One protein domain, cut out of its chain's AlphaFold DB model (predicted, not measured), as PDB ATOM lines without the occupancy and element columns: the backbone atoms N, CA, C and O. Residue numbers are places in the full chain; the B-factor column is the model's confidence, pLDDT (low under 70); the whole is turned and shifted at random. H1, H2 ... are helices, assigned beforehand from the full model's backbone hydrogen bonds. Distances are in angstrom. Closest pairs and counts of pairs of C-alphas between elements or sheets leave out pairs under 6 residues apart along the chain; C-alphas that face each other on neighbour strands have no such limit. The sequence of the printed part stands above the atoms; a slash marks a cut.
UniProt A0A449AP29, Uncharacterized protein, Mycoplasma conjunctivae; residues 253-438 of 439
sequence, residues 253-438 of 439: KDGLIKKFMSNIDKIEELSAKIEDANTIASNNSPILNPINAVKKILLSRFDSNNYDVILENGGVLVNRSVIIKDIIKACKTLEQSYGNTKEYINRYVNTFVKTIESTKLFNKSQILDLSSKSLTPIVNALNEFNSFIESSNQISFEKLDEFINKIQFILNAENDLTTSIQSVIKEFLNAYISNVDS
ATOM      1  N   LYS A 253      16.024  -3.505 -25.509       59.62
ATOM      2  CA  LYS A 253      15.500  -4.699 -26.219       59.62
ATOM      3  C   LYS A 253      14.321  -4.411 -27.168       59.62
ATOM      4  O   LYS A 253      14.268  -5.045 -28.217       59.62
ATOM      5  N   ASP A 254      13.476  -3.436 -26.827       70.19
ATOM      6  CA  ASP A 254      12.322  -2.964 -27.613       70.19
ATOM      7  C   ASP A 254      12.480  -1.508 -28.106       70.19
ATOM      8  O   ASP A 254      11.502  -0.825 -28.416       70.19
ATOM      9  N   GLY A 255      13.715  -1.008 -28.124       83.50
ATOM     10  CA  GLY A 255      14.078   0.346 -28.515       83.50
ATOM     11  C   GLY A 255      13.869   0.600 -30.005       83.50
ATOM     12  O   GLY A 255      13.947  -0.302 -30.842       83.50
ATOM     13  N   LEU A 256      13.607   1.862 -30.337       88.50
ATOM     14  CA  LEU A 256      13.224   2.284 -31.684       88.50
ATOM     15  C   LEU A 256      14.264   1.960 -32.768       88.50
ATOM     16  O   LEU A 256      13.888   1.583 -33.876       88.50
ATOM     17  N   ILE A 257      15.561   2.057 -32.456       88.31
ATOM     18  CA  ILE A 257      16.637   1.771 -33.421       88.31
ATOM     19  C   ILE A 257      16.681   0.282 -33.737       88.31
ATOM     20  O   ILE A 257      16.747  -0.105 -34.901       88.31
ATOM     21  N   LYS A 258      16.591  -0.560 -32.707       85.94
ATOM     22  CA  LYS A 258      16.581  -2.008 -32.883       85.94
ATOM     23  C   LYS A 258      15.362  -2.466 -33.684       85.94
ATOM     24  O   LYS A 258      15.508  -3.298 -34.578       85.94
ATOM     25  N   LYS A 259      14.183  -1.896 -33.411       87.00
ATOM     26  CA  LYS A 259      12.967  -2.145 -34.202       87.00
ATOM     27  C   LYS A 259      13.143  -1.746 -35.663       87.00
ATOM     28  O   LYS A 259      12.783  -2.523 -36.541       87.00
ATOM     29  N   PHE A 260      13.737  -0.580 -35.922       89.62
ATOM     30  CA  PHE A 260      14.056  -0.154 -37.284       89.62
ATOM     31  C   PHE A 260      14.977  -1.153 -37.985       89.62
ATOM     32  O   PHE A 260      14.633  -1.645 -39.055       89.62
ATOM     33  N   MET A 261      16.099  -1.510 -37.356       86.69
ATOM     34  CA  MET A 261      17.080  -2.428 -37.939       86.69
ATOM     35  C   MET A 261      16.499  -3.823 -38.200       86.69
ATOM     36  O   MET A 261      16.784  -4.415 -39.235       86.69
ATOM     37  N   SER A 262      15.641  -4.323 -37.304       87.00
ATOM     38  CA  SER A 262      15.005  -5.645 -37.438       87.00
ATOM     39  C   SER A 262      13.939  -5.699 -38.540       87.00
ATOM     40  O   SER A 262      13.581  -6.783 -38.984       87.00
ATOM     41  N   ASN A 263      13.418  -4.548 -38.973       88.38
ATOM     42  CA  ASN A 263      12.424  -4.450 -40.042       88.38
ATOM     43  C   ASN A 263      13.050  -4.167 -41.421       88.38
ATOM     44  O   ASN A 263      12.303  -4.071 -42.392       88.38
ATOM     45  N   ILE A 264      14.380  -4.029 -41.540       87.25
ATOM     46  CA  ILE A 264      15.036  -3.662 -42.810       87.25
ATOM     47  C   ILE A 264      14.680  -4.637 -43.933       87.25
ATOM     48  O   ILE A 264      14.186  -4.187 -44.961       87.25
ATOM     49  N   ASP A 265      14.828  -5.945 -43.718       87.75
ATOM     50  CA  ASP A 265      14.551  -6.953 -44.754       87.75
ATOM     51  C   ASP A 265      13.094  -6.872 -45.245       87.75
ATOM     52  O   ASP A 265      12.805  -6.964 -46.438       87.75
ATOM     53  N   LYS A 266      12.163  -6.607 -44.320       90.38
ATOM     54  CA  LYS A 266      10.736  -6.428 -44.619       90.38
ATOM     55  C   LYS A 266      10.478  -5.153 -45.433       90.38
ATOM     56  O   LYS A 266       9.643  -5.157 -46.334       90.38
ATOM     57  N   ILE A 267      11.182  -4.060 -45.133       87.12
ATOM     58  CA  ILE A 267      11.106  -2.805 -45.899       87.12
ATOM     59  C   ILE A 267      11.687  -3.002 -47.302       87.12
ATOM     60  O   ILE A 267      11.113  -2.502 -48.269       87.12
ATOM     61  N   GLU A 268      12.797  -3.728 -47.416       87.69
ATOM     62  CA  GLU A 268      13.445  -4.064 -48.685       87.69
ATOM     63  C   GLU A 268      12.520  -4.880 -49.591       87.69
ATOM     64  O   GLU A 268      12.296  -4.492 -50.739       87.69
ATOM     65  N   GLU A 269      11.889  -5.930 -49.057       89.12
ATOM     66  CA  GLU A 269      10.921  -6.745 -49.797       89.12
ATOM     67  C   GLU A 269       9.727  -5.916 -50.300       89.12
ATOM     68  O   GLU A 269       9.319  -6.027 -51.461       89.12
ATOM     69  N   LEU A 270       9.158  -5.065 -49.440       87.75
ATOM     70  CA  LEU A 270       8.005  -4.239 -49.808       87.75
ATOM     71  C   LEU A 270       8.367  -3.183 -50.843       87.75
ATOM     72  O   LEU A 270       7.591  -2.937 -51.765       87.75
ATOM     73  N   SER A 271       9.544  -2.581 -50.706       85.69
ATOM     74  CA  SER A 271      10.019  -1.570 -51.643       85.69
ATOM     75  C   SER A 271      10.224  -2.169 -53.028       85.69
ATOM     76  O   SER A 271       9.743  -1.584 -53.989       85.69
ATOM     77  N   ALA A 272      10.827  -3.360 -53.133       84.81
ATOM     78  CA  ALA A 272      10.993  -4.053 -54.410       84.81
ATOM     79  C   ALA A 272       9.645  -4.262 -55.123       84.81
ATOM     80  O   ALA A 272       9.492  -3.873 -56.277       84.81
ATOM     81  N   LYS A 273       8.625  -4.763 -54.408       83.56
ATOM     82  CA  LYS A 273       7.270  -4.956 -54.961       83.56
ATOM     83  C   LYS A 273       6.648  -3.652 -55.476       83.56
ATOM     84  O   LYS A 273       6.077  -3.626 -56.564       83.56
ATOM     85  N   ILE A 274       6.746  -2.572 -54.699       83.56
ATOM     86  CA  ILE A 274       6.175  -1.263 -55.059       83.56
ATOM     87  C   ILE A 274       6.918  -0.649 -56.248       83.56
ATOM     88  O   ILE A 274       6.298  -0.059 -57.134       83.56
ATOM     89  N   GLU A 275       8.243  -0.751 -56.258       83.25
ATOM     90  CA  GLU A 275       9.103  -0.137 -57.267       83.25
ATOM     91  C   GLU A 275       9.028  -0.866 -58.606       83.25
ATOM     92  O   GLU A 275       8.877  -0.198 -59.633       83.25
ATOM     93  N   ASP A 276       9.015  -2.202 -58.598       80.25
ATOM     94  CA  ASP A 276       8.799  -3.024 -59.792       80.25
ATOM     95  C   ASP A 276       7.464  -2.666 -60.457       80.25
ATOM     96  O   ASP A 276       7.407  -2.390 -61.659       80.25
ATOM     97  N   ALA A 277       6.393  -2.556 -59.663       77.00
ATOM     98  CA  ALA A 277       5.074  -2.181 -60.164       77.00
ATOM     99  C   ALA A 277       5.009  -0.747 -60.727       77.00
ATOM    100  O   ALA A 277       4.150  -0.441 -61.554       77.00
ATOM    101  N   ASN A 278       5.922   0.132 -60.311       79.06
ATOM    102  CA  ASN A 278       6.054   1.495 -60.828       79.06
ATOM    103  C   ASN A 278       7.162   1.639 -61.891       79.06
ATOM    104  O   ASN A 278       7.438   2.757 -62.330       79.06
ATOM    105  N   THR A 279       7.776   0.531 -62.328       81.88
ATOM    106  CA  THR A 279       8.854   0.506 -63.336       81.88
ATOM    107  C   THR A 279      10.074   1.353 -62.938       81.88
ATOM    108  O   THR A 279      10.714   1.999 -63.771       81.88
ATOM    109  N   ILE A 280      10.393   1.383 -61.645       76.75
ATOM    110  CA  ILE A 280      11.524   2.139 -61.105       76.75
ATOM    111  C   ILE A 280      12.750   1.232 -61.077       76.75
ATOM    112  O   ILE A 280      12.715   0.140 -60.522       76.75
ATOM    113  N   ALA A 281      13.862   1.691 -61.654       69.88
ATOM    114  CA  ALA A 281      15.119   0.961 -61.564       69.88
ATOM    115  C   ALA A 281      15.641   0.961 -60.116       69.88
ATOM    116  O   ALA A 281      15.752   2.016 -59.485       69.88
ATOM    117  N   SER A 282      16.028  -0.214 -59.618       62.69
ATOM    118  CA  SER A 282      16.459  -0.427 -58.228       62.69
ATOM    119  C   SER A 282      17.642   0.451 -57.791       62.69
ATOM    120  O   SER A 282      17.750   0.820 -56.624       62.69
ATOM    121  N   ASN A 283      18.509   0.864 -58.721       70.00
ATOM    122  CA  ASN A 283      19.645   1.752 -58.447       70.00
ATOM    123  C   ASN A 283      19.258   3.223 -58.187       70.00
ATOM    124  O   ASN A 283      20.084   3.983 -57.688       70.00
ATOM    125  N   ASN A 284      18.014   3.612 -58.476       78.62
ATOM    126  CA  ASN A 284      17.455   4.938 -58.210       78.62
ATOM    127  C   ASN A 284      16.258   4.874 -57.251       78.62
ATOM    128  O   ASN A 284      15.425   5.779 -57.250       78.62
ATOM    129  N   SER A 285      16.198   3.829 -56.419       83.06
ATOM    130  CA  SER A 285      15.109   3.568 -55.481       83.06
ATOM    131  C   SER A 285      14.804   4.782 -54.579       83.06
ATOM    132  O   SER A 285      15.596   5.127 -53.694       83.06
ATOM    133  N   PRO A 286      13.660   5.461 -54.762       82.25
ATOM    134  CA  PRO A 286      13.267   6.600 -53.939       82.25
ATOM    135  C   PRO A 286      12.811   6.169 -52.540       82.25
ATOM    136  O   PRO A 286      12.742   7.017 -51.648       82.25
ATOM    137  N   ILE A 287      12.521   4.879 -52.330       84.69
ATOM    138  CA  ILE A 287      12.135   4.331 -51.028       84.69
ATOM    139  C   ILE A 287      13.374   3.843 -50.264       84.69
ATOM    140  O   ILE A 287      13.603   4.291 -49.135       84.69
ATOM    141  N   LEU A 288      14.222   3.011 -50.884       85.88
ATOM    142  CA  LEU A 288      15.391   2.393 -50.245       85.88
ATOM    143  C   LEU A 288      16.571   3.339 -50.075       85.88
ATOM    144  O   LEU A 288      17.301   3.203 -49.095       85.88
ATOM    145  N   ASN A 289      16.778   4.316 -50.963       89.69
ATOM    146  CA  ASN A 289      17.889   5.260 -50.799       89.69
ATOM    147  C   ASN A 289      17.813   6.023 -49.457       89.69
ATOM    148  O   ASN A 289      18.809   6.036 -48.724       89.69
ATOM    149  N   PRO A 290      16.656   6.592 -49.061       90.75
ATOM    150  CA  PRO A 290      16.464   7.121 -47.713       90.75
ATOM    151  C   PRO A 290      16.694   6.095 -46.593       90.75
ATOM    152  O   PRO A 290      17.366   6.416 -45.615       90.75
ATOM    153  N   ILE A 291      16.197   4.860 -46.723       90.25
ATOM    154  CA  ILE A 291      16.354   3.805 -45.700       90.25
ATOM    155  C   ILE A 291      17.830   3.446 -45.496       90.25
ATOM    156  O   ILE A 291      18.316   3.395 -44.363       90.25
ATOM    157  N   ASN A 292      18.580   3.302 -46.586       90.31
ATOM    158  CA  ASN A 292      20.021   3.073 -46.562       90.31
ATOM    159  C   ASN A 292      20.777   4.245 -45.923       90.31
ATOM    160  O   ASN A 292      21.725   4.039 -45.157       90.31
ATOM    161  N   ALA A 293      20.342   5.484 -46.173       92.00
ATOM    162  CA  ALA A 293      20.900   6.658 -45.510       92.00
ATOM    163  C   ALA A 293      20.623   6.653 -43.995       92.00
ATOM    164  O   ALA A 293      21.534   6.936 -43.215       92.00
ATOM    165  N   VAL A 294      19.415   6.269 -43.564       93.00
ATOM    166  CA  VAL A 294      19.066   6.093 -42.141       93.00
ATOM    167  C   VAL A 294      19.963   5.037 -41.496       93.00
ATOM    168  O   VAL A 294      20.598   5.321 -40.480       93.00
ATOM    169  N   LYS A 295      20.096   3.858 -42.118       91.38
ATOM    170  CA  LYS A 295      20.984   2.777 -41.660       91.38
ATOM    171  C   LYS A 295      22.413   3.282 -41.462       91.38
ATOM    172  O   LYS A 295      23.001   3.063 -40.406       91.38
ATOM    173  N   LYS A 296      22.954   4.022 -42.434       91.19
ATOM    174  CA  LYS A 296      24.308   4.590 -42.367       91.19
ATOM    175  C   LYS A 296      24.476   5.607 -41.234       91.19
ATOM    176  O   LYS A 296      25.510   5.599 -40.572       91.19
ATOM    177  N   ILE A 297      23.486   6.474 -41.007       90.88
ATOM    178  CA  ILE A 297      23.517   7.438 -39.894       90.88
ATOM    179  C   ILE A 297      23.553   6.687 -38.560       90.88
ATOM    180  O   ILE A 297      24.415   6.964 -37.729       90.88
ATOM    181  N   LEU A 298      22.673   5.702 -38.371       88.94
ATOM    182  CA  LEU A 298      22.587   4.945 -37.122       88.94
ATOM    183  C   LEU A 298      23.853   4.110 -36.866       88.94
ATOM    184  O   LEU A 298      24.434   4.198 -35.790       88.94
ATOM    185  N   LEU A 299      24.367   3.390 -37.864       87.25
ATOM    186  CA  LEU A 299      25.592   2.589 -37.711       87.25
ATOM    187  C   LEU A 299      26.858   3.426 -37.448       87.25
ATOM    188  O   LEU A 299      27.892   2.878 -37.089       87.25
ATOM    189  N   SER A 300      26.798   4.755 -37.594       84.56
ATOM    190  CA  SER A 300      27.897   5.642 -37.183       84.56
ATOM    191  C   SER A 300      27.934   5.936 -35.675       84.56
ATOM    192  O   SER A 300      28.897   6.541 -35.192       84.56
ATOM    193  N   ARG A 301      26.883   5.548 -34.935       83.56
ATOM    194  CA  ARG A 301      26.672   5.874 -33.513       83.56
ATOM    195  C   ARG A 301      26.248   4.697 -32.647       83.56
ATOM    196  O   ARG A 301      26.322   4.818 -31.428       83.56
ATOM    197  N   PHE A 302      25.807   3.602 -33.248       82.94
ATOM    198  CA  PHE A 302      25.301   2.435 -32.540       82.94
ATOM    199  C   PHE A 302      26.016   1.186 -33.040       82.94
ATOM    200  O   PHE A 302      26.206   1.027 -34.249       82.94
ATOM    201  N   ASP A 303      26.424   0.324 -32.110       78.69
ATOM    202  CA  ASP A 303      27.068  -0.948 -32.433       78.69
ATOM    203  C   ASP A 303      26.129  -1.827 -33.270       78.69
ATOM    204  O   ASP A 303      24.923  -1.886 -33.042       78.69
ATOM    205  N   SER A 304      26.669  -2.513 -34.275       72.75
ATOM    206  CA  SER A 304      25.849  -3.283 -35.213       72.75
ATOM    207  C   SER A 304      25.232  -4.546 -34.608       72.75
ATOM    208  O   SER A 304      24.299  -5.086 -35.199       72.75
ATOM    209  N   ASN A 305      25.750  -5.036 -33.478       70.12
ATOM    210  CA  ASN A 305      25.357  -6.304 -32.869       70.12
ATOM    211  C   ASN A 305      24.349  -6.103 -31.734       70.12
ATOM    212  O   ASN A 305      23.323  -6.782 -31.697       70.12
ATOM    213  N   ASN A 306      24.636  -5.193 -30.799       68.81
ATOM    214  CA  ASN A 306      23.778  -4.938 -29.637       68.81
ATOM    215  C   ASN A 306      23.024  -3.599 -29.705       68.81
ATOM    216  O   ASN A 306      22.107  -3.394 -28.910       68.81
ATOM    217  N   TYR A 307      23.350  -2.739 -30.677       72.19
ATOM    218  CA  TYR A 307      22.806  -1.387 -30.845       72.19
ATOM    219  C   TYR A 307      23.065  -0.452 -29.667       72.19
ATOM    220  O   TYR A 307      22.414   0.589 -29.570       72.19
ATOM    221  N   ASP A 308      24.043  -0.776 -28.816       76.50
ATOM    222  CA  ASP A 308      24.496   0.110 -27.753       76.50
ATOM    223  C   ASP A 308      25.163   1.359 -28.332       76.50
ATOM    224  O   ASP A 308      25.716   1.361 -29.436       76.50
ATOM    225  N   VAL A 309      25.094   2.453 -27.573       77.25
ATOM    226  CA  VAL A 309      25.689   3.731 -27.968       77.25
ATOM    227  C   VAL A 309      27.208   3.594 -28.027       77.25
ATOM    228  O   VAL A 309      27.856   3.283 -27.027       77.25
ATOM    229  N   ILE A 310      27.786   3.937 -29.172       69.38
ATOM    230  CA  ILE A 310      29.227   4.097 -29.329       69.38
ATOM    231  C   ILE A 310      29.599   5.472 -28.767       69.38
ATOM    232  O   ILE A 310      29.441   6.501 -29.427       69.38
ATOM    233  N   LEU A 311      30.062   5.486 -27.517       66.94
ATOM    234  CA  LEU A 311      30.492   6.707 -26.830       66.94
ATOM    235  C   LEU A 311      31.929   7.117 -27.178       66.94
ATOM    236  O   LEU A 311      32.298   8.254 -26.907       66.94
ATOM    237  N   GLU A 312      32.708   6.246 -27.822       61.53
ATOM    238  CA  GLU A 312      34.076   6.525 -28.264       61.53
ATOM    239  C   GLU A 312      34.291   6.073 -29.709       61.53
ATOM    240  O   GLU A 312      34.057   4.916 -30.053       61.53
ATOM    241  N   ASN A 313      34.772   6.978 -30.564       56.47
ATOM    242  CA  ASN A 313      35.158   6.659 -31.936       56.47
ATOM    243  C   ASN A 313      36.609   7.088 -32.173       56.47
ATOM    244  O   ASN A 313      36.938   8.267 -32.059       56.47
ATOM    245  N   GLY A 314      37.491   6.129 -32.469       55.06
ATOM    246  CA  GLY A 314      38.918   6.402 -32.670       55.06
ATOM    247  C   GLY A 314      39.620   6.996 -31.440       55.06
ATOM    248  O   GLY A 314      40.565   7.764 -31.598       55.06
ATOM    249  N   GLY A 315      39.143   6.682 -30.229       53.78
ATOM    250  CA  GLY A 315      39.670   7.221 -28.968       53.78
ATOM    251  C   GLY A 315      39.160   8.620 -28.602       53.78
ATOM    252  O   GLY A 315      39.665   9.218 -27.655       53.78
ATOM    253  N   VAL A 316      38.178   9.157 -29.338       60.97
ATOM    254  CA  VAL A 316      37.537  10.443 -29.037       60.97
ATOM    255  C   VAL A 316      36.122  10.205 -28.522       60.97
ATOM    256  O   VAL A 316      35.316   9.554 -29.193       60.97
ATOM    257  N   LEU A 317      35.819  10.767 -27.348       68.12
ATOM    258  CA  LEU A 317      34.477  10.758 -26.769       68.12
ATOM    259  C   LEU A 317      33.498  11.527 -27.666       68.12
ATOM    260  O   LEU A 317      33.758  12.662 -28.072       68.12
ATOM    261  N   VAL A 318      32.358  10.913 -27.970       75.50
ATOM    262  CA  VAL A 318      31.305  11.518 -28.787       75.50
ATOM    263  C   VAL A 318      30.340  12.288 -27.891       75.50
ATOM    264  O   VAL A 318      29.771  11.739 -26.947       75.50
ATOM    265  N   ASN A 319      30.103  13.558 -28.224       83.06
ATOM    266  CA  ASN A 319      29.117  14.382 -27.531       83.06
ATOM    267  C   ASN A 319      27.712  13.770 -27.637       83.06
ATOM    268  O   ASN A 319      27.227  13.430 -28.722       83.06
ATOM    269  N   ARG A 320      27.018  13.694 -26.505       85.56
ATOM    270  CA  ARG A 320      25.663  13.147 -26.381       85.56
ATOM    271  C   ARG A 320      24.647  13.957 -27.183       85.56
ATOM    272  O   ARG A 320      23.740  13.387 -27.791       85.56
ATOM    273  N   SER A 321      24.840  15.271 -27.281       85.75
ATOM    274  CA  SER A 321      24.030  16.144 -28.134       85.75
ATOM    275  C   SER A 321      24.136  15.791 -29.621       85.75
ATOM    276  O   SER A 321      23.150  15.888 -30.355       85.75
ATOM    277  N   VAL A 322      25.306  15.334 -30.079       87.88
ATOM    278  CA  VAL A 322      25.524  14.893 -31.465       87.88
ATOM    279  C   VAL A 322      24.766  13.598 -31.737       87.88
ATOM    280  O   VAL A 322      24.122  13.492 -32.776       87.88
ATOM    281  N   ILE A 323      24.750  12.664 -30.783       88.38
ATOM    282  CA  ILE A 323      23.983  11.414 -30.897       88.38
ATOM    283  C   ILE A 323      22.491  11.713 -31.102       88.38
ATOM    284  O   ILE A 323      21.874  11.174 -32.021       88.38
ATOM    285  N   ILE A 324      21.912  12.626 -30.313       89.25
ATOM    286  CA  ILE A 324      20.504  13.014 -30.491       89.25
ATOM    287  C   ILE A 324      20.275  13.749 -31.817       89.25
ATOM    288  O   ILE A 324      19.280  13.488 -32.491       89.25
ATOM    289  N   LYS A 325      21.194  14.621 -32.246       89.81
ATOM    290  CA  LYS A 325      21.106  15.271 -33.568       89.81
ATOM    291  C   LYS A 325      21.099  14.252 -34.708       89.81
ATOM    292  O   LYS A 325      20.314  14.405 -35.644       89.81
ATOM    293  N   ASP A 326      21.919  13.210 -34.616       91.50
ATOM    294  CA  ASP A 326      21.967  12.138 -35.610       91.50
ATOM    295  C   ASP A 326      20.676  11.300 -35.598       91.50
ATOM    296  O   ASP A 326      20.144  11.000 -36.668       91.50
ATOM    297  N   ILE A 327      20.084  11.021 -34.428       91.56
ATOM    298  CA  ILE A 327      18.748  10.397 -34.326       91.56
ATOM    299  C   ILE A 327      17.673  11.271 -34.986       91.56
ATOM    300  O   ILE A 327      16.848  10.766 -35.749       91.56
ATOM    301  N   ILE A 328      17.671  12.582 -34.724       91.44
ATOM    302  CA  ILE A 328      16.714  13.522 -35.327       91.44
ATOM    303  C   ILE A 328      16.869  13.522 -36.848       91.44
ATOM    304  O   ILE A 328      15.876  13.469 -37.576       91.44
ATOM    305  N   LYS A 329      18.112  13.562 -37.338       93.50
ATOM    306  CA  LYS A 329      18.418  13.492 -38.768       93.50
ATOM    307  C   LYS A 329      17.897  12.191 -39.377       93.50
ATOM    308  O   LYS A 329      17.215  12.243 -40.394       93.50
ATOM    309  N   ALA A 330      18.153  11.057 -38.727       94.12
ATOM    310  CA  ALA A 330      17.653   9.753 -39.142       94.12
ATOM    311  C   ALA A 330      16.112   9.721 -39.204       94.12
ATOM    312  O   ALA A 330      15.551   9.272 -40.200       94.12
ATOM    313  N   CYS A 331      15.419  10.284 -38.209       92.31
ATOM    314  CA  CYS A 331      13.956  10.378 -38.222       92.31
ATOM    315  C   CYS A 331      13.438  11.220 -39.392       92.31
ATOM    316  O   CYS A 331      12.511  10.787 -40.072       92.31
ATOM    317  N   LYS A 332      14.049  12.379 -39.668       91.62
ATOM    318  CA  LYS A 332      13.669  13.237 -40.804       91.62
ATOM    319  C   LYS A 332      13.884  12.542 -42.149       91.62
ATOM    320  O   LYS A 332      13.048  12.640 -43.040       91.62
ATOM    321  N   THR A 333      14.989  11.811 -42.296       93.69
ATOM    322  CA  THR A 333      15.254  11.018 -43.506       93.69
ATOM    323  C   THR A 333      14.251   9.871 -43.661       93.69
ATOM    324  O   THR A 333      13.798   9.604 -44.771       93.69
ATOM    325  N   LEU A 334      13.840   9.228 -42.565       92.38
ATOM    326  CA  LEU A 334      12.791   8.206 -42.596       92.38
ATOM    327  C   LEU A 334      11.411   8.800 -42.936       92.38
ATOM    328  O   LEU A 334      10.675   8.229 -43.730       92.38
ATOM    329  N   GLU A 335      11.089   9.982 -42.404       90.69
ATOM    330  CA  GLU A 335       9.888  10.766 -42.748       90.69
ATOM    331  C   GLU A 335       9.823  11.045 -44.262       90.69
ATOM    332  O   GLU A 335       8.773  10.886 -44.884       90.69
ATOM    333  N   GLN A 336      10.959  11.392 -44.880       89.56
ATOM    334  CA  GLN A 336      11.054  11.555 -46.333       89.56
ATOM    335  C   GLN A 336      10.760  10.244 -47.080       89.56
ATOM    336  O   GLN A 336      10.035  10.263 -48.073       89.56
ATOM    337  N   SER A 337      11.275   9.106 -46.599       90.44
ATOM    338  CA  SER A 337      10.959   7.785 -47.170       90.44
ATOM    339  C   SER A 337       9.455   7.504 -47.142       90.44
ATOM    340  O   SER A 337       8.894   7.041 -48.135       90.44
ATOM    341  N   TYR A 338       8.776   7.847 -46.041       91.38
ATOM    342  CA  TYR A 338       7.325   7.687 -45.923       91.38
ATOM    343  C   TYR A 338       6.567   8.543 -46.939       91.38
ATOM    344  O   TYR A 338       5.638   8.050 -47.576       91.38
ATOM    345  N   GLY A 339       6.991   9.795 -47.138       91.00
ATOM    346  CA  GLY A 339       6.433  10.679 -48.164       91.00
ATOM    347  C   GLY A 339       6.603  10.120 -49.579       91.00
ATOM    348  O   GLY A 339       5.626  10.025 -50.319       91.00
ATOM    349  N   ASN A 340       7.813   9.669 -49.921       90.62
ATOM    350  CA  ASN A 340       8.093   9.052 -51.219       90.62
ATOM    351  C   ASN A 340       7.231   7.799 -51.421       90.62
ATOM    352  O   ASN A 340       6.540   7.664 -52.425       90.62
ATOM    353  N   THR A 341       7.207   6.901 -50.438       90.31
ATOM    354  CA  THR A 341       6.410   5.667 -50.500       90.31
ATOM    355  C   THR A 341       4.927   5.967 -50.679       90.31
ATOM    356  O   THR A 341       4.251   5.285 -51.447       90.31
ATOM    357  N   LYS A 342       4.417   7.017 -50.021       93.06
ATOM    358  CA  LYS A 342       3.030   7.451 -50.186       93.06
ATOM    359  C   LYS A 342       2.715   7.813 -51.631       93.06
ATOM    360  O   LYS A 342       1.670   7.410 -52.141       93.06
ATOM    361  N   GLU A 343       3.591   8.554 -52.296       92.12
ATOM    362  CA  GLU A 343       3.421   8.907 -53.706       92.12
ATOM    363  C   GLU A 343       3.329   7.653 -54.591       92.12
ATOM    364  O   GLU A 343       2.388   7.514 -55.380       92.12
ATOM    365  N   TYR A 344       4.241   6.695 -54.404       90.88
ATOM    366  CA  TYR A 344       4.291   5.477 -55.220       90.88
ATOM    367  C   TYR A 344       3.149   4.504 -54.946       90.88
ATOM    368  O   TYR A 344       2.630   3.906 -55.888       90.88
ATOM    369  N   ILE A 345       2.693   4.386 -53.698       92.00
ATOM    370  CA  ILE A 345       1.498   3.604 -53.359       92.00
ATOM    371  C   ILE A 345       0.242   4.234 -53.967       92.00
ATOM    372  O   ILE A 345      -0.575   3.524 -54.552       92.00
ATOM    373  N   ASN A 346       0.099   5.564 -53.914       93.12
ATOM    374  CA  ASN A 346      -1.011   6.244 -54.587       93.12
ATOM    375  C   ASN A 346      -0.986   5.990 -56.097       93.12
ATOM    376  O   ASN A 346      -2.021   5.697 -56.693       93.12
ATOM    377  N   ARG A 347       0.186   6.080 -56.735       90.44
ATOM    378  CA  ARG A 347       0.329   5.805 -58.169       90.44
ATOM    379  C   ARG A 347      -0.005   4.354 -58.509       90.44
ATOM    380  O   ARG A 347      -0.746   4.125 -59.467       90.44
ATOM    381  N   TYR A 348       0.495   3.414 -57.710       88.94
ATOM    382  CA  TYR A 348       0.230   1.983 -57.832       88.94
ATOM    383  C   TYR A 348      -1.274   1.691 -57.804       88.94
ATOM    384  O   TYR A 348      -1.839   1.217 -58.791       88.94
ATOM    385  N   VAL A 349      -1.950   2.075 -56.714       92.12
ATOM    386  CA  VAL A 349      -3.380   1.804 -56.527       92.12
ATOM    387  C   VAL A 349      -4.228   2.508 -57.585       92.12
ATOM    388  O   VAL A 349      -5.118   1.890 -58.165       92.12
ATOM    389  N   ASN A 350      -3.945   3.775 -57.902       92.06
ATOM    390  CA  ASN A 350      -4.715   4.507 -58.912       92.06
ATOM    391  C   ASN A 350      -4.569   3.904 -60.313       92.06
ATOM    392  O   ASN A 350      -5.524   3.919 -61.088       92.06
ATOM    393  N   THR A 351      -3.388   3.381 -60.652       89.50
ATOM    394  CA  THR A 351      -3.163   2.692 -61.930       89.50
ATOM    395  C   THR A 351      -3.958   1.393 -61.983       89.50
ATOM    396  O   THR A 351      -4.644   1.138 -62.975       89.50
ATOM    397  N   PHE A 352      -3.935   0.611 -60.901       88.69
ATOM    398  CA  PHE A 352      -4.715  -0.617 -60.782       88.69
ATOM    399  C   PHE A 352      -6.225  -0.350 -60.912       88.69
ATOM    400  O   PHE A 352      -6.881  -0.921 -61.783       88.69
ATOM    401  N   VAL A 353      -6.758   0.599 -60.134       91.38
ATOM    402  CA  VAL A 353      -8.173   1.017 -60.171       91.38
ATOM    403  C   VAL A 353      -8.582   1.456 -61.577       91.38
ATOM    404  O   VAL A 353      -9.522   0.901 -62.142       91.38
ATOM    405  N   LYS A 354      -7.827   2.376 -62.197       91.00
ATOM    406  CA  LYS A 354      -8.111   2.849 -63.563       91.00
ATOM    407  C   LYS A 354      -8.079   1.725 -64.594       91.00
ATOM    408  O   LYS A 354      -8.856   1.751 -65.548       91.00
ATOM    409  N   THR A 355      -7.194   0.746 -64.433       88.38
ATOM    410  CA  THR A 355      -7.107  -0.406 -65.342       88.38
ATOM    411  C   THR A 355      -8.371  -1.262 -65.248       88.38
ATOM    412  O   THR A 355      -8.981  -1.573 -66.270       88.38
ATOM    413  N   ILE A 356      -8.833  -1.573 -64.037       87.56
ATOM    414  CA  ILE A 356     -10.075  -2.331 -63.823       87.56
ATOM    415  C   ILE A 356     -11.309  -1.560 -64.326       87.56
ATOM    416  O   ILE A 356     -12.175  -2.131 -64.992       87.56
ATOM    417  N   GLU A 357     -11.383  -0.255 -64.063       87.81
ATOM    418  CA  GLU A 357     -12.504   0.587 -64.502       87.81
ATOM    419  C   GLU A 357     -12.551   0.749 -66.027       87.81
ATOM    420  O   GLU A 357     -13.611   0.596 -66.639       87.81
ATOM    421  N   SER A 358     -11.408   1.022 -66.667       87.69
ATOM    422  CA  SER A 358     -11.326   1.218 -68.124       87.69
ATOM    423  C   SER A 358     -11.604  -0.059 -68.913       87.69
ATOM    424  O   SER A 358     -12.232  -0.000 -69.971       87.69
ATOM    425  N   THR A 359     -11.211  -1.216 -68.376       84.31
ATOM    426  CA  THR A 359     -11.554  -2.529 -68.942       84.31
ATOM    427  C   THR A 359     -13.012  -2.913 -68.701       84.31
ATOM    428  O   THR A 359     -13.485  -3.883 -69.291       84.31
ATOM    429  N   LYS A 360     -13.746  -2.152 -67.870       83.62
ATOM    430  CA  LYS A 360     -15.122  -2.454 -67.447       83.62
ATOM    431  C   LYS A 360     -15.240  -3.875 -66.890       83.62
ATOM    432  O   LYS A 360     -16.275  -4.518 -67.060       83.62
ATOM    433  N   LEU A 361     -14.185  -4.359 -66.227       81.38
ATOM    434  CA  LEU A 361     -14.043  -5.764 -65.843       81.38
ATOM    435  C   LEU A 361     -15.186  -6.242 -64.937       81.38
ATOM    436  O   LEU A 361     -15.593  -7.393 -65.013       81.38
ATOM    437  N   PHE A 362     -15.705  -5.351 -64.087       85.62
ATOM    438  CA  PHE A 362     -16.781  -5.643 -63.133       85.62
ATOM    439  C   PHE A 362     -18.179  -5.323 -63.674       85.62
ATOM    440  O   PHE A 362     -19.172  -5.484 -62.968       85.62
ATOM    441  N   ASN A 363     -18.304  -4.895 -64.932       83.25
ATOM    442  CA  ASN A 363     -19.620  -4.781 -65.540       83.25
ATOM    443  C   ASN A 363     -20.156  -6.178 -65.843       83.25
ATOM    444  O   ASN A 363     -19.442  -7.043 -66.349       83.25
ATOM    445  N   LYS A 364     -21.446  -6.386 -65.574       77.12
ATOM    446  CA  LYS A 364     -22.111  -7.647 -65.890       77.12
ATOM    447  C   LYS A 364     -22.002  -7.924 -67.392       77.12
ATOM    448  O   LYS A 364     -22.468  -7.122 -68.202       77.12
ATOM    449  N   SER A 365     -21.407  -9.056 -67.758       76.00
ATOM    450  CA  SER A 365     -21.326  -9.528 -69.143       76.00
ATOM    451  C   SER A 365     -21.959 -10.913 -69.269       76.00
ATOM    452  O   SER A 365     -22.102 -11.631 -68.283       76.00
ATOM    453  N   GLN A 366     -22.356 -11.291 -70.485       70.19
ATOM    454  CA  GLN A 366     -22.911 -12.623 -70.757       70.19
ATOM    455  C   GLN A 366     -21.839 -13.722 -70.827       70.19
ATOM    456  O   GLN A 366     -22.184 -14.897 -70.833       70.19
ATOM    457  N   ILE A 367     -20.558 -13.345 -70.903       69.31
ATOM    458  CA  ILE A 367     -19.430 -14.265 -71.113       69.31
ATOM    459  C   ILE A 367     -18.711 -14.535 -69.784       69.31
ATOM    460  O   ILE A 367     -18.485 -15.681 -69.426       69.31
ATOM    461  N   LEU A 368     -18.400 -13.485 -69.024       73.06
ATOM    462  CA  LEU A 368     -17.719 -13.545 -67.729       73.06
ATOM    463  C   LEU A 368     -18.421 -12.594 -66.745       73.06
ATOM    464  O   LEU A 368     -18.529 -11.397 -67.030       73.06
ATOM    465  N   ASP A 369     -18.901 -13.096 -65.603       77.25
ATOM    466  CA  ASP A 369     -19.569 -12.272 -64.584       77.25
ATOM    467  C   ASP A 369     -18.667 -12.038 -63.363       77.25
ATOM    468  O   ASP A 369     -18.551 -12.876 -62.469       77.25
ATOM    469  N   LEU A 370     -18.029 -10.866 -63.332       83.81
ATOM    470  CA  LEU A 370     -17.233 -10.372 -62.204       83.81
ATOM    471  C   LEU A 370     -17.943  -9.244 -61.434       83.81
ATOM    472  O   LEU A 370     -17.310  -8.560 -60.631       83.81
ATOM    473  N   SER A 371     -19.249  -9.041 -61.641       83.94
ATOM    474  CA  SER A 371     -19.985  -7.908 -61.053       83.94
ATOM    475  C   SER A 371     -20.144  -7.945 -59.532       83.94
ATOM    476  O   SER A 371     -20.504  -6.942 -58.920       83.94
ATOM    477  N   SER A 372     -19.835  -9.081 -58.903       84.56
ATOM    478  CA  SER A 372     -19.791  -9.237 -57.445       84.56
ATOM    479  C   SER A 372     -18.481  -8.751 -56.808       84.56
ATOM    480  O   SER A 372     -18.388  -8.681 -55.582       84.56
ATOM    481  N   LYS A 373     -17.452  -8.437 -57.610       88.44
ATOM    482  CA  LYS A 373     -16.157  -7.929 -57.134       88.44
ATOM    483  C   LYS A 373     -16.194  -6.412 -56.953       88.44
ATOM    484  O   LYS A 373     -16.983  -5.716 -57.584       88.44
ATOM    485  N   SER A 374     -15.343  -5.895 -56.066       88.88
ATOM    486  CA  SER A 374     -15.328  -4.473 -55.709       88.88
ATOM    487  C   SER A 374     -13.917  -3.949 -55.452       88.88
ATOM    488  O   SER A 374     -13.086  -4.639 -54.866       88.88
ATOM    489  N   LEU A 375     -13.684  -2.694 -55.851       91.38
ATOM    490  CA  LEU A 375     -12.467  -1.927 -55.555       91.38
ATOM    491  C   LEU A 375     -12.516  -1.234 -54.183       91.38
ATOM    492  O   LEU A 375     -11.493  -0.734 -53.716       91.38
ATOM    493  N   THR A 376     -13.679  -1.205 -53.518       90.44
ATOM    494  CA  THR A 376     -13.881  -0.500 -52.242       90.44
ATOM    495  C   THR A 376     -12.848  -0.860 -51.166       90.44
ATOM    496  O   THR A 376     -12.337   0.069 -50.544       90.44
ATOM    497  N   PRO A 377     -12.475  -2.140 -50.942       90.50
ATOM    498  CA  PRO A 377     -11.481  -2.483 -49.922       90.50
ATOM    499  C   PRO A 377     -10.116  -1.821 -50.163       90.50
ATOM    500  O   PRO A 377      -9.526  -1.279 -49.233       90.50
ATOM    501  N   ILE A 378      -9.651  -1.801 -51.416       92.94
ATOM    502  CA  ILE A 378      -8.353  -1.227 -51.800       92.94
ATOM    503  C   ILE A 378      -8.388   0.304 -51.683       92.94
ATOM    504  O   ILE A 378      -7.451   0.910 -51.165       92.94
ATOM    505  N   VAL A 379      -9.485   0.939 -52.115       93.94
ATOM    506  CA  VAL A 379      -9.658   2.398 -52.013       93.94
ATOM    507  C   VAL A 379      -9.737   2.848 -50.550       93.94
ATOM    508  O   VAL A 379      -9.100   3.829 -50.175       93.94
ATOM    509  N   ASN A 380     -10.464   2.115 -49.703       94.06
ATOM    510  CA  ASN A 380     -10.535   2.407 -48.270       94.06
ATOM    511  C   ASN A 380      -9.165   2.248 -47.600       94.06
ATOM    512  O   ASN A 380      -8.737   3.149 -46.881       94.06
ATOM    513  N   ALA A 381      -8.444   1.164 -47.904       93.75
ATOM    514  CA  ALA A 381      -7.087   0.940 -47.414       93.75
ATOM    515  C   ALA A 381      -6.131   2.082 -47.799       93.75
ATOM    516  O   ALA A 381      -5.355   2.555 -46.968       93.75
ATOM    517  N   LEU A 382      -6.213   2.561 -49.047       95.56
ATOM    518  CA  LEU A 382      -5.419   3.694 -49.520       95.56
ATOM    519  C   LEU A 382      -5.753   4.985 -48.761       95.56
ATOM    520  O   LEU A 382      -4.845   5.719 -48.367       95.56
ATOM    521  N   ASN A 383      -7.040   5.261 -48.541       94.44
ATOM    522  CA  ASN A 383      -7.484   6.441 -47.800       94.44
ATOM    523  C   ASN A 383      -6.979   6.416 -46.351       94.44
ATOM    524  O   ASN A 383      -6.411   7.403 -45.886       94.44
ATOM    525  N   GLU A 384      -7.106   5.278 -45.664       93.06
ATOM    526  CA  GLU A 384      -6.587   5.096 -44.304       93.06
ATOM    527  C   GLU A 384      -5.068   5.269 -44.233       93.06
ATOM    528  O   GLU A 384      -4.553   5.928 -43.326       93.06
ATOM    529  N   PHE A 385      -4.337   4.709 -45.200       93.94
ATOM    530  CA  PHE A 385      -2.896   4.895 -45.312       93.94
ATOM    531  C   PHE A 385      -2.533   6.372 -45.508       93.94
ATOM    532  O   PHE A 385      -1.700   6.896 -44.769       93.94
ATOM    533  N   ASN A 386      -3.196   7.078 -46.427       93.31
ATOM    534  CA  ASN A 386      -2.952   8.502 -46.665       93.31
ATOM    535  C   ASN A 386      -3.210   9.350 -45.412       93.31
ATOM    536  O   ASN A 386      -2.362  10.173 -45.056       93.31
ATOM    537  N   SER A 387      -4.328   9.109 -44.718       90.88
ATOM    538  CA  SER A 387      -4.645   9.781 -43.455       90.88
ATOM    539  C   SER A 387      -3.595   9.498 -42.380       90.88
ATOM    540  O   SER A 387      -3.174  10.418 -41.681       90.88
ATOM    541  N   PHE A 388      -3.107   8.261 -42.265       91.50
ATOM    542  CA  PHE A 388      -2.079   7.892 -41.287       91.50
ATOM    543  C   PHE A 388      -0.748   8.627 -41.504       91.50
ATOM    544  O   PHE A 388      -0.138   9.093 -40.541       91.50
ATOM    545  N   ILE A 389      -0.310   8.778 -42.759       87.69
ATOM    546  CA  ILE A 389       0.925   9.516 -43.078       87.69
ATOM    547  C   ILE A 389       0.806  10.995 -42.687       87.69
ATOM    548  O   ILE A 389       1.776  11.585 -42.212       87.69
ATOM    549  N   GLU A 390      -0.373  11.590 -42.876       81.88
ATOM    550  CA  GLU A 390      -0.629  13.014 -42.621       81.88
ATOM    551  C   GLU A 390      -0.874  13.341 -41.139       81.88
ATOM    552  O   GLU A 390      -0.529  14.428 -40.680       81.88
ATOM    553  N   SER A 391      -1.442  12.409 -40.371       68.12
ATOM    554  CA  SER A 391      -1.949  12.655 -39.016       68.12
ATOM    555  C   SER A 391      -1.121  11.966 -37.935       68.12
ATOM    556  O   SER A 391      -1.577  11.025 -37.292       68.12
ATOM    557  N   SER A 392       0.108  12.417 -37.659       65.81
ATOM    558  CA  SER A 392       0.746  11.941 -36.424       65.81
ATOM    559  C   SER A 392       1.879  12.809 -35.889       65.81
ATOM    560  O   SER A 392       2.868  13.073 -36.576       65.81
ATOM    561  N   ASN A 393       1.759  13.121 -34.595       70.69
ATOM    562  CA  ASN A 393       2.765  13.783 -33.764       70.69
ATOM    563  C   ASN A 393       3.918  12.853 -33.330       70.69
ATOM    564  O   ASN A 393       4.862  13.308 -32.688       70.69
ATOM    565  N   GLN A 394       3.853  11.557 -33.651       82.50
ATOM    566  CA  GLN A 394       4.906  10.590 -33.326       82.50
ATOM    567  C   GLN A 394       6.143  10.799 -34.205       82.50
ATOM    568  O   GLN A 394       6.050  11.300 -35.331       82.50
ATOM    569  N   ILE A 395       7.307  10.363 -33.723       88.06
ATOM    570  CA  ILE A 395       8.511  10.321 -34.565       88.06
ATOM    571  C   ILE A 395       8.447   9.152 -35.548       88.06
ATOM    572  O   ILE A 395       7.821   8.129 -35.281       88.06
ATOM    573  N   SER A 396       9.134   9.272 -36.684       88.44
ATOM    574  CA  SER A 396       9.088   8.292 -37.779       88.44
ATOM    575  C   SER A 396       9.369   6.856 -37.342       88.44
ATOM    576  O   SER A 396       8.714   5.939 -37.829       88.44
ATOM    577  N   PHE A 397      10.303   6.644 -36.408       90.25
ATOM    578  CA  PHE A 397      10.610   5.299 -35.916       90.25
ATOM    579  C   PHE A 397       9.450   4.646 -35.156       90.25
ATOM    580  O   PHE A 397       9.290   3.434 -35.239       90.25
ATOM    581  N   GLU A 398       8.626   5.417 -34.442       89.31
ATOM    582  CA  GLU A 398       7.452   4.887 -33.725       89.31
ATOM    583  C   GLU A 398       6.350   4.446 -34.696       89.31
ATOM    584  O   GLU A 398       5.591   3.530 -34.399       89.31
ATOM    585  N   LYS A 399       6.297   5.070 -35.877       88.56
ATOM    586  CA  LYS A 399       5.311   4.787 -36.928       88.56
ATOM    587  C   LYS A 399       5.648   3.560 -37.769       88.56
ATOM    588  O   LYS A 399       4.803   3.131 -38.543       88.56
ATOM    589  N   LEU A 400       6.872   3.038 -37.677       90.00
ATOM    590  CA  LEU A 400       7.414   2.119 -38.676       90.00
ATOM    591  C   LEU A 400       6.591   0.838 -38.839       90.00
ATOM    592  O   LEU A 400       6.269   0.468 -39.963       90.00
ATOM    593  N   ASP A 401       6.232   0.185 -37.735       89.31
ATOM    594  CA  ASP A 401       5.495  -1.081 -37.789       89.31
ATOM    595  C   ASP A 401       4.110  -0.884 -38.427       89.31
ATOM    596  O   ASP A 401       3.727  -1.622 -39.334       89.31
ATOM    597  N   GLU A 402       3.382   0.157 -38.014       90.50
ATOM    598  CA  GLU A 402       2.062   0.484 -38.568       90.50
ATOM    599  C   GLU A 402       2.158   0.918 -40.037       90.50
ATOM    600  O   GLU A 402       1.353   0.496 -40.864       90.50
ATOM    601  N   PHE A 403       3.180   1.705 -40.385       91.12
ATOM    602  CA  PHE A 403       3.471   2.103 -41.760       91.12
ATOM    603  C   PHE A 403       3.650   0.881 -42.670       91.12
ATOM    604  O   PHE A 403       2.993   0.770 -43.706       91.12
ATOM    605  N   ILE A 404       4.493  -0.065 -42.250       91.12
ATOM    606  CA  ILE A 404       4.737  -1.323 -42.958       91.12
ATOM    607  C   ILE A 404       3.444  -2.141 -43.075       91.12
ATOM    608  O   ILE A 404       3.120  -2.626 -44.158       91.12
ATOM    609  N   ASN A 405       2.690  -2.287 -41.984       92.19
ATOM    610  CA  ASN A 405       1.468  -3.091 -41.968       92.19
ATOM    611  C   ASN A 405       0.386  -2.521 -42.896       92.19
ATOM    612  O   ASN A 405      -0.273  -3.286 -43.599       92.19
ATOM    613  N   LYS A 406       0.230  -1.193 -42.962       93.38
ATOM    614  CA  LYS A 406      -0.723  -0.554 -43.884       93.38
ATOM    615  C   LYS A 406      -0.356  -0.773 -45.349       93.38
ATOM    616  O   LYS A 406      -1.236  -1.053 -46.158       93.38
ATOM    617  N   ILE A 407       0.934  -0.714 -45.687       92.06
ATOM    618  CA  ILE A 407       1.412  -1.052 -47.036       92.06
ATOM    619  C   ILE A 407       1.093  -2.512 -47.361       92.06
ATOM    620  O   ILE A 407       0.522  -2.801 -48.411       92.06
ATOM    621  N   GLN A 408       1.420  -3.434 -46.452       91.88
ATOM    622  CA  GLN A 408       1.138  -4.859 -46.639       91.88
ATOM    623  C   GLN A 408      -0.348  -5.135 -46.838       91.88
ATOM    624  O   GLN A 408      -0.708  -5.934 -47.695       91.88
ATOM    625  N   PHE A 409      -1.209  -4.460 -46.080       93.62
ATOM    626  CA  PHE A 409      -2.651  -4.603 -46.214       93.62
ATOM    627  C   PHE A 409      -3.145  -4.193 -47.609       93.62
ATOM    628  O   PHE A 409      -3.917  -4.932 -48.215       93.62
ATOM    629  N   ILE A 410      -2.651  -3.071 -48.153       93.50
ATOM    630  CA  ILE A 410      -2.978  -2.627 -49.520       93.50
ATOM    631  C   ILE A 410      -2.531  -3.666 -50.554       93.50
ATOM    632  O   ILE A 410      -3.318  -4.040 -51.423       93.50
ATOM    633  N   LEU A 411      -1.285  -4.144 -50.457       89.25
ATOM    634  CA  LEU A 411      -0.736  -5.118 -51.406       89.25
ATOM    635  C   LEU A 411      -1.478  -6.461 -51.344       89.25
ATOM    636  O   LEU A 411      -1.776  -7.044 -52.380       89.25
ATOM    637  N   ASN A 412      -1.826  -6.932 -50.145       90.12
ATOM    638  CA  ASN A 412      -2.591  -8.166 -49.980       90.12
ATOM    639  C   ASN A 412      -4.012  -8.024 -50.538       90.12
ATOM    640  O   ASN A 412      -4.475  -8.918 -51.236       90.12
ATOM    641  N   ALA A 413      -4.684  -6.892 -50.294       90.31
ATOM    642  CA  ALA A 413      -6.025  -6.647 -50.821       90.31
ATOM    643  C   ALA A 413      -6.055  -6.623 -52.360       90.31
ATOM    644  O   ALA A 413      -7.006  -7.117 -52.967       90.31
ATOM    645  N   GLU A 414      -5.017  -6.071 -52.997       89.62
ATOM    646  CA  GLU A 414      -4.858  -6.140 -54.451       89.62
ATOM    647  C   GLU A 414      -4.598  -7.577 -54.917       89.62
ATOM    648  O   GLU A 414      -5.322  -8.069 -55.783       89.62
ATOM    649  N   ASN A 415      -3.652  -8.285 -54.297       87.81
ATOM    650  CA  ASN A 415      -3.317  -9.657 -54.670       87.81
ATOM    651  C   ASN A 415      -4.504 -10.625 -54.516       87.81
ATOM    652  O   ASN A 415      -4.723 -11.480 -55.378       87.81
ATOM    653  N   ASP A 416      -5.299 -10.485 -53.455       88.94
ATOM    654  CA  ASP A 416      -6.506 -11.285 -53.227       88.94
ATOM    655  C   ASP A 416      -7.549 -11.033 -54.323       88.94
ATOM    656  O   ASP A 416      -8.165 -11.971 -54.843       88.94
ATOM    657  N   LEU A 417      -7.723  -9.770 -54.727       89.31
ATOM    658  CA  LEU A 417      -8.627  -9.411 -55.815       89.31
ATOM    659  C   LEU A 417      -8.132  -9.967 -57.156       89.31
ATOM    660  O   LEU A 417      -8.911 -10.597 -57.874       89.31
ATOM    661  N   THR A 418      -6.848  -9.798 -57.469       87.50
ATOM    662  CA  THR A 418      -6.217 -10.317 -58.689       87.50
ATOM    663  C   THR A 418      -6.314 -11.842 -58.760       87.50
ATOM    664  O   THR A 418      -6.765 -12.385 -59.771       87.50
ATOM    665  N   THR A 419      -6.000 -12.543 -57.669       87.25
ATOM    666  CA  THR A 419      -6.130 -14.007 -57.569       87.25
ATOM    667  C   THR A 419      -7.578 -14.442 -57.767       87.25
ATOM    668  O   THR A 419      -7.862 -15.391 -58.499       87.25
ATOM    669  N   SER A 420      -8.524 -13.720 -57.162       87.12
ATOM    670  CA  SER A 420      -9.937 -14.030 -57.320       87.12
ATOM    671  C   SER A 420     -10.428 -13.823 -58.756       87.12
ATOM    672  O   SER A 420     -11.218 -14.638 -59.229       87.12
ATOM    673  N   ILE A 421      -9.968 -12.779 -59.452       86.88
ATOM    674  CA  ILE A 421     -10.273 -12.547 -60.873       86.88
ATOM    675  C   ILE A 421      -9.696 -13.685 -61.725       86.88
ATOM    676  O   ILE A 421     -10.404 -14.257 -62.553       86.88
ATOM    677  N   GLN A 422      -8.433 -14.055 -61.498       86.62
ATOM    678  CA  GLN A 422      -7.766 -15.139 -62.222       86.62
ATOM    679  C   GLN A 422      -8.461 -16.491 -62.026       86.62
ATOM    680  O   GLN A 422      -8.602 -17.236 -62.995       86.62
ATOM    681  N   SER A 423      -8.927 -16.799 -60.810       86.19
ATOM    682  CA  SER A 423      -9.680 -18.031 -60.535       86.19
ATOM    683  C   SER A 423     -10.946 -18.107 -61.380       86.19
ATOM    684  O   SER A 423     -11.168 -19.107 -62.056       86.19
ATOM    685  N   VAL A 424     -11.728 -17.021 -61.419       85.19
ATOM    686  CA  VAL A 424     -12.966 -16.959 -62.211       85.19
ATOM    687  C   VAL A 424     -12.672 -17.099 -63.709       85.19
ATOM    688  O   VAL A 424     -13.360 -17.841 -64.406       85.19
ATOM    689  N   ILE A 425     -11.620 -16.444 -64.215       83.50
ATOM    690  CA  ILE A 425     -11.199 -16.587 -65.620       83.50
ATOM    691  C   ILE A 425     -10.778 -18.030 -65.925       83.50
ATOM    692  O   ILE A 425     -11.150 -18.578 -66.960       83.50
ATOM    693  N   LYS A 426     -10.013 -18.666 -65.034       84.44
ATOM    694  CA  LYS A 426      -9.543 -20.044 -65.213       84.44
ATOM    695  C   LYS A 426     -10.697 -21.044 -65.200       84.44
ATOM    696  O   LYS A 426     -10.730 -21.935 -66.042       84.44
ATOM    697  N   GLU A 427     -11.640 -20.893 -64.273       84.88
ATOM    698  CA  GLU A 427     -12.866 -21.698 -64.225       84.88
ATOM    699  C   GLU A 427     -13.663 -21.564 -65.523       84.88
ATOM    700  O   GLU A 427     -14.053 -22.574 -66.110       84.88
ATOM    701  N   PHE A 428     -13.826 -20.333 -66.016       83.56
ATOM    702  CA  PHE A 428     -14.483 -20.073 -67.291       83.56
ATOM    703  C   PHE A 428     -13.770 -20.760 -68.466       83.56
ATOM    704  O   PHE A 428     -14.409 -21.472 -69.240       83.56
ATOM    705  N   LEU A 429     -12.448 -20.597 -68.591       83.69
ATOM    706  CA  LEU A 429     -11.664 -21.214 -69.667       83.69
ATOM    707  C   LEU A 429     -11.734 -22.745 -69.622       83.69
ATOM    708  O   LEU A 429     -11.908 -23.379 -70.660       83.69
ATOM    709  N   ASN A 430     -11.656 -23.342 -68.432       84.88
ATOM    710  CA  ASN A 430     -11.773 -24.790 -68.264       84.88
ATOM    711  C   ASN A 430     -13.160 -25.306 -68.673       84.88
ATOM    712  O   ASN A 430     -13.256 -26.330 -69.352       84.88
ATOM    713  N   ALA A 431     -14.231 -24.605 -68.284       80.38
ATOM    714  CA  ALA A 431     -15.595 -24.952 -68.677       80.38
ATOM    715  C   ALA A 431     -15.798 -24.824 -70.194       80.38
ATOM    716  O   ALA A 431     -16.435 -25.677 -70.810       80.38
ATOM    717  N   TYR A 432     -15.218 -23.790 -70.808       78.50
ATOM    718  CA  TYR A 432     -15.258 -23.597 -72.253       78.50
ATOM    719  C   TYR A 432     -14.538 -24.728 -72.998       78.50
ATOM    720  O   TYR A 432     -15.130 -25.329 -73.887       78.50
ATOM    721  N   ILE A 433     -13.309 -25.078 -72.600       76.56
ATOM    722  CA  ILE A 433     -12.531 -26.171 -73.215       76.56
ATOM    723  C   ILE A 433     -13.258 -27.517 -73.070       76.56
ATOM    724  O   ILE A 433     -13.412 -28.236 -74.050       76.56
ATOM    725  N   SER A 434     -13.804 -27.815 -71.886       71.44
ATOM    726  CA  SER A 434     -14.547 -29.067 -71.636       71.44
ATOM    727  C   SER A 434     -15.808 -29.203 -72.508       71.44
ATOM    728  O   SER A 434     -16.202 -30.307 -72.881       71.44
ATOM    729  N   ASN A 435     -16.443 -28.079 -72.856       60.75
ATOM    730  CA  ASN A 435     -17.585 -28.045 -73.772       60.75
ATOM    731  C   ASN A 435     -17.183 -28.128 -75.252       60.75
ATOM    732  O   ASN A 435     -18.008 -28.497 -76.078       60.75
ATOM    733  N   VAL A 436     -15.941 -27.779 -75.599       59.41
ATOM    734  CA  VAL A 436     -15.413 -27.922 -76.964       59.41
ATOM    735  C   VAL A 436     -14.953 -29.360 -77.223       59.41
ATOM    736  O   VAL A 436     -15.176 -29.861 -78.315       59.41
ATOM    737  N   ASP A 437     -14.408 -30.049 -76.216       52.00
ATOM    738  CA  ASP A 437     -13.996 -31.462 -76.316       52.00
ATOM    739  C   ASP A 437     -15.175 -32.466 -76.268       52.00
ATOM    740  O   ASP A 437     -14.978 -33.670 -76.431       52.00
ATOM    741  N   SER A 438     -16.402 -31.994 -76.012       48.88
ATOM    742  CA  SER A 438     -17.632 -32.811 -75.972       48.88
ATOM    743  C   SER A 438     -18.520 -32.677 -77.220       48.88
ATOM    744  O   SER A 438     -19.606 -33.262 -77.259       48.88
TER     745      SER A 438
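What this domain is: This is residues 253 to 438 of the 439 residues of an uncharacterized protein of Mycoplasma conjunctivae (UniProt A0A449AP29). A long rod of helices: H2 to H6 form an up-and-down bundle, each running against the one before, with H4 and H6 longest. Residues 430 to 438, of which 430 to 436 belong to H6, stick out at one end. The printed part has 186 residues, six named helices, H1 to H6, and no named strand: all helix, loose, radius of gyration of the C-alphas 22.3 A, spans 84 by 34 by 30 A.

Where its parts are: H1 is residues 256 to 262, from C-alpha 256 at (13.224, 2.284, -31.684); H2 264 to 277; H3 288 to 299; H4 320 to 358, 57.0 A; H5 376 to 390; H6 400 to 436, 53.8 A, to C-alpha 436 at (-15.413, -27.922, -76.964).

How they stand to each other: H4, the hub, touches H2, H3 and H5. Closest C-alphas are Ala 277 and Tyr 348, 6.8 A; Val 294 and Ala 330, 4.9 A; Lys 342 and Asn 386, 7.0 A. H6 touches H5, opposite ways at 16 degrees, a shallow tilt, with residues 403 to 414 alone; C-alphas 381 and 410 are closest, 5.8 A. H1 is apart from H4. Every helix has each O i to N i+4 pair within hydrogen-bond range.

The domain as a whole: The printed part has no cut. Links H3 to H4 and H4 to H5 are long. Low pLDDT includes residues 310 to 317.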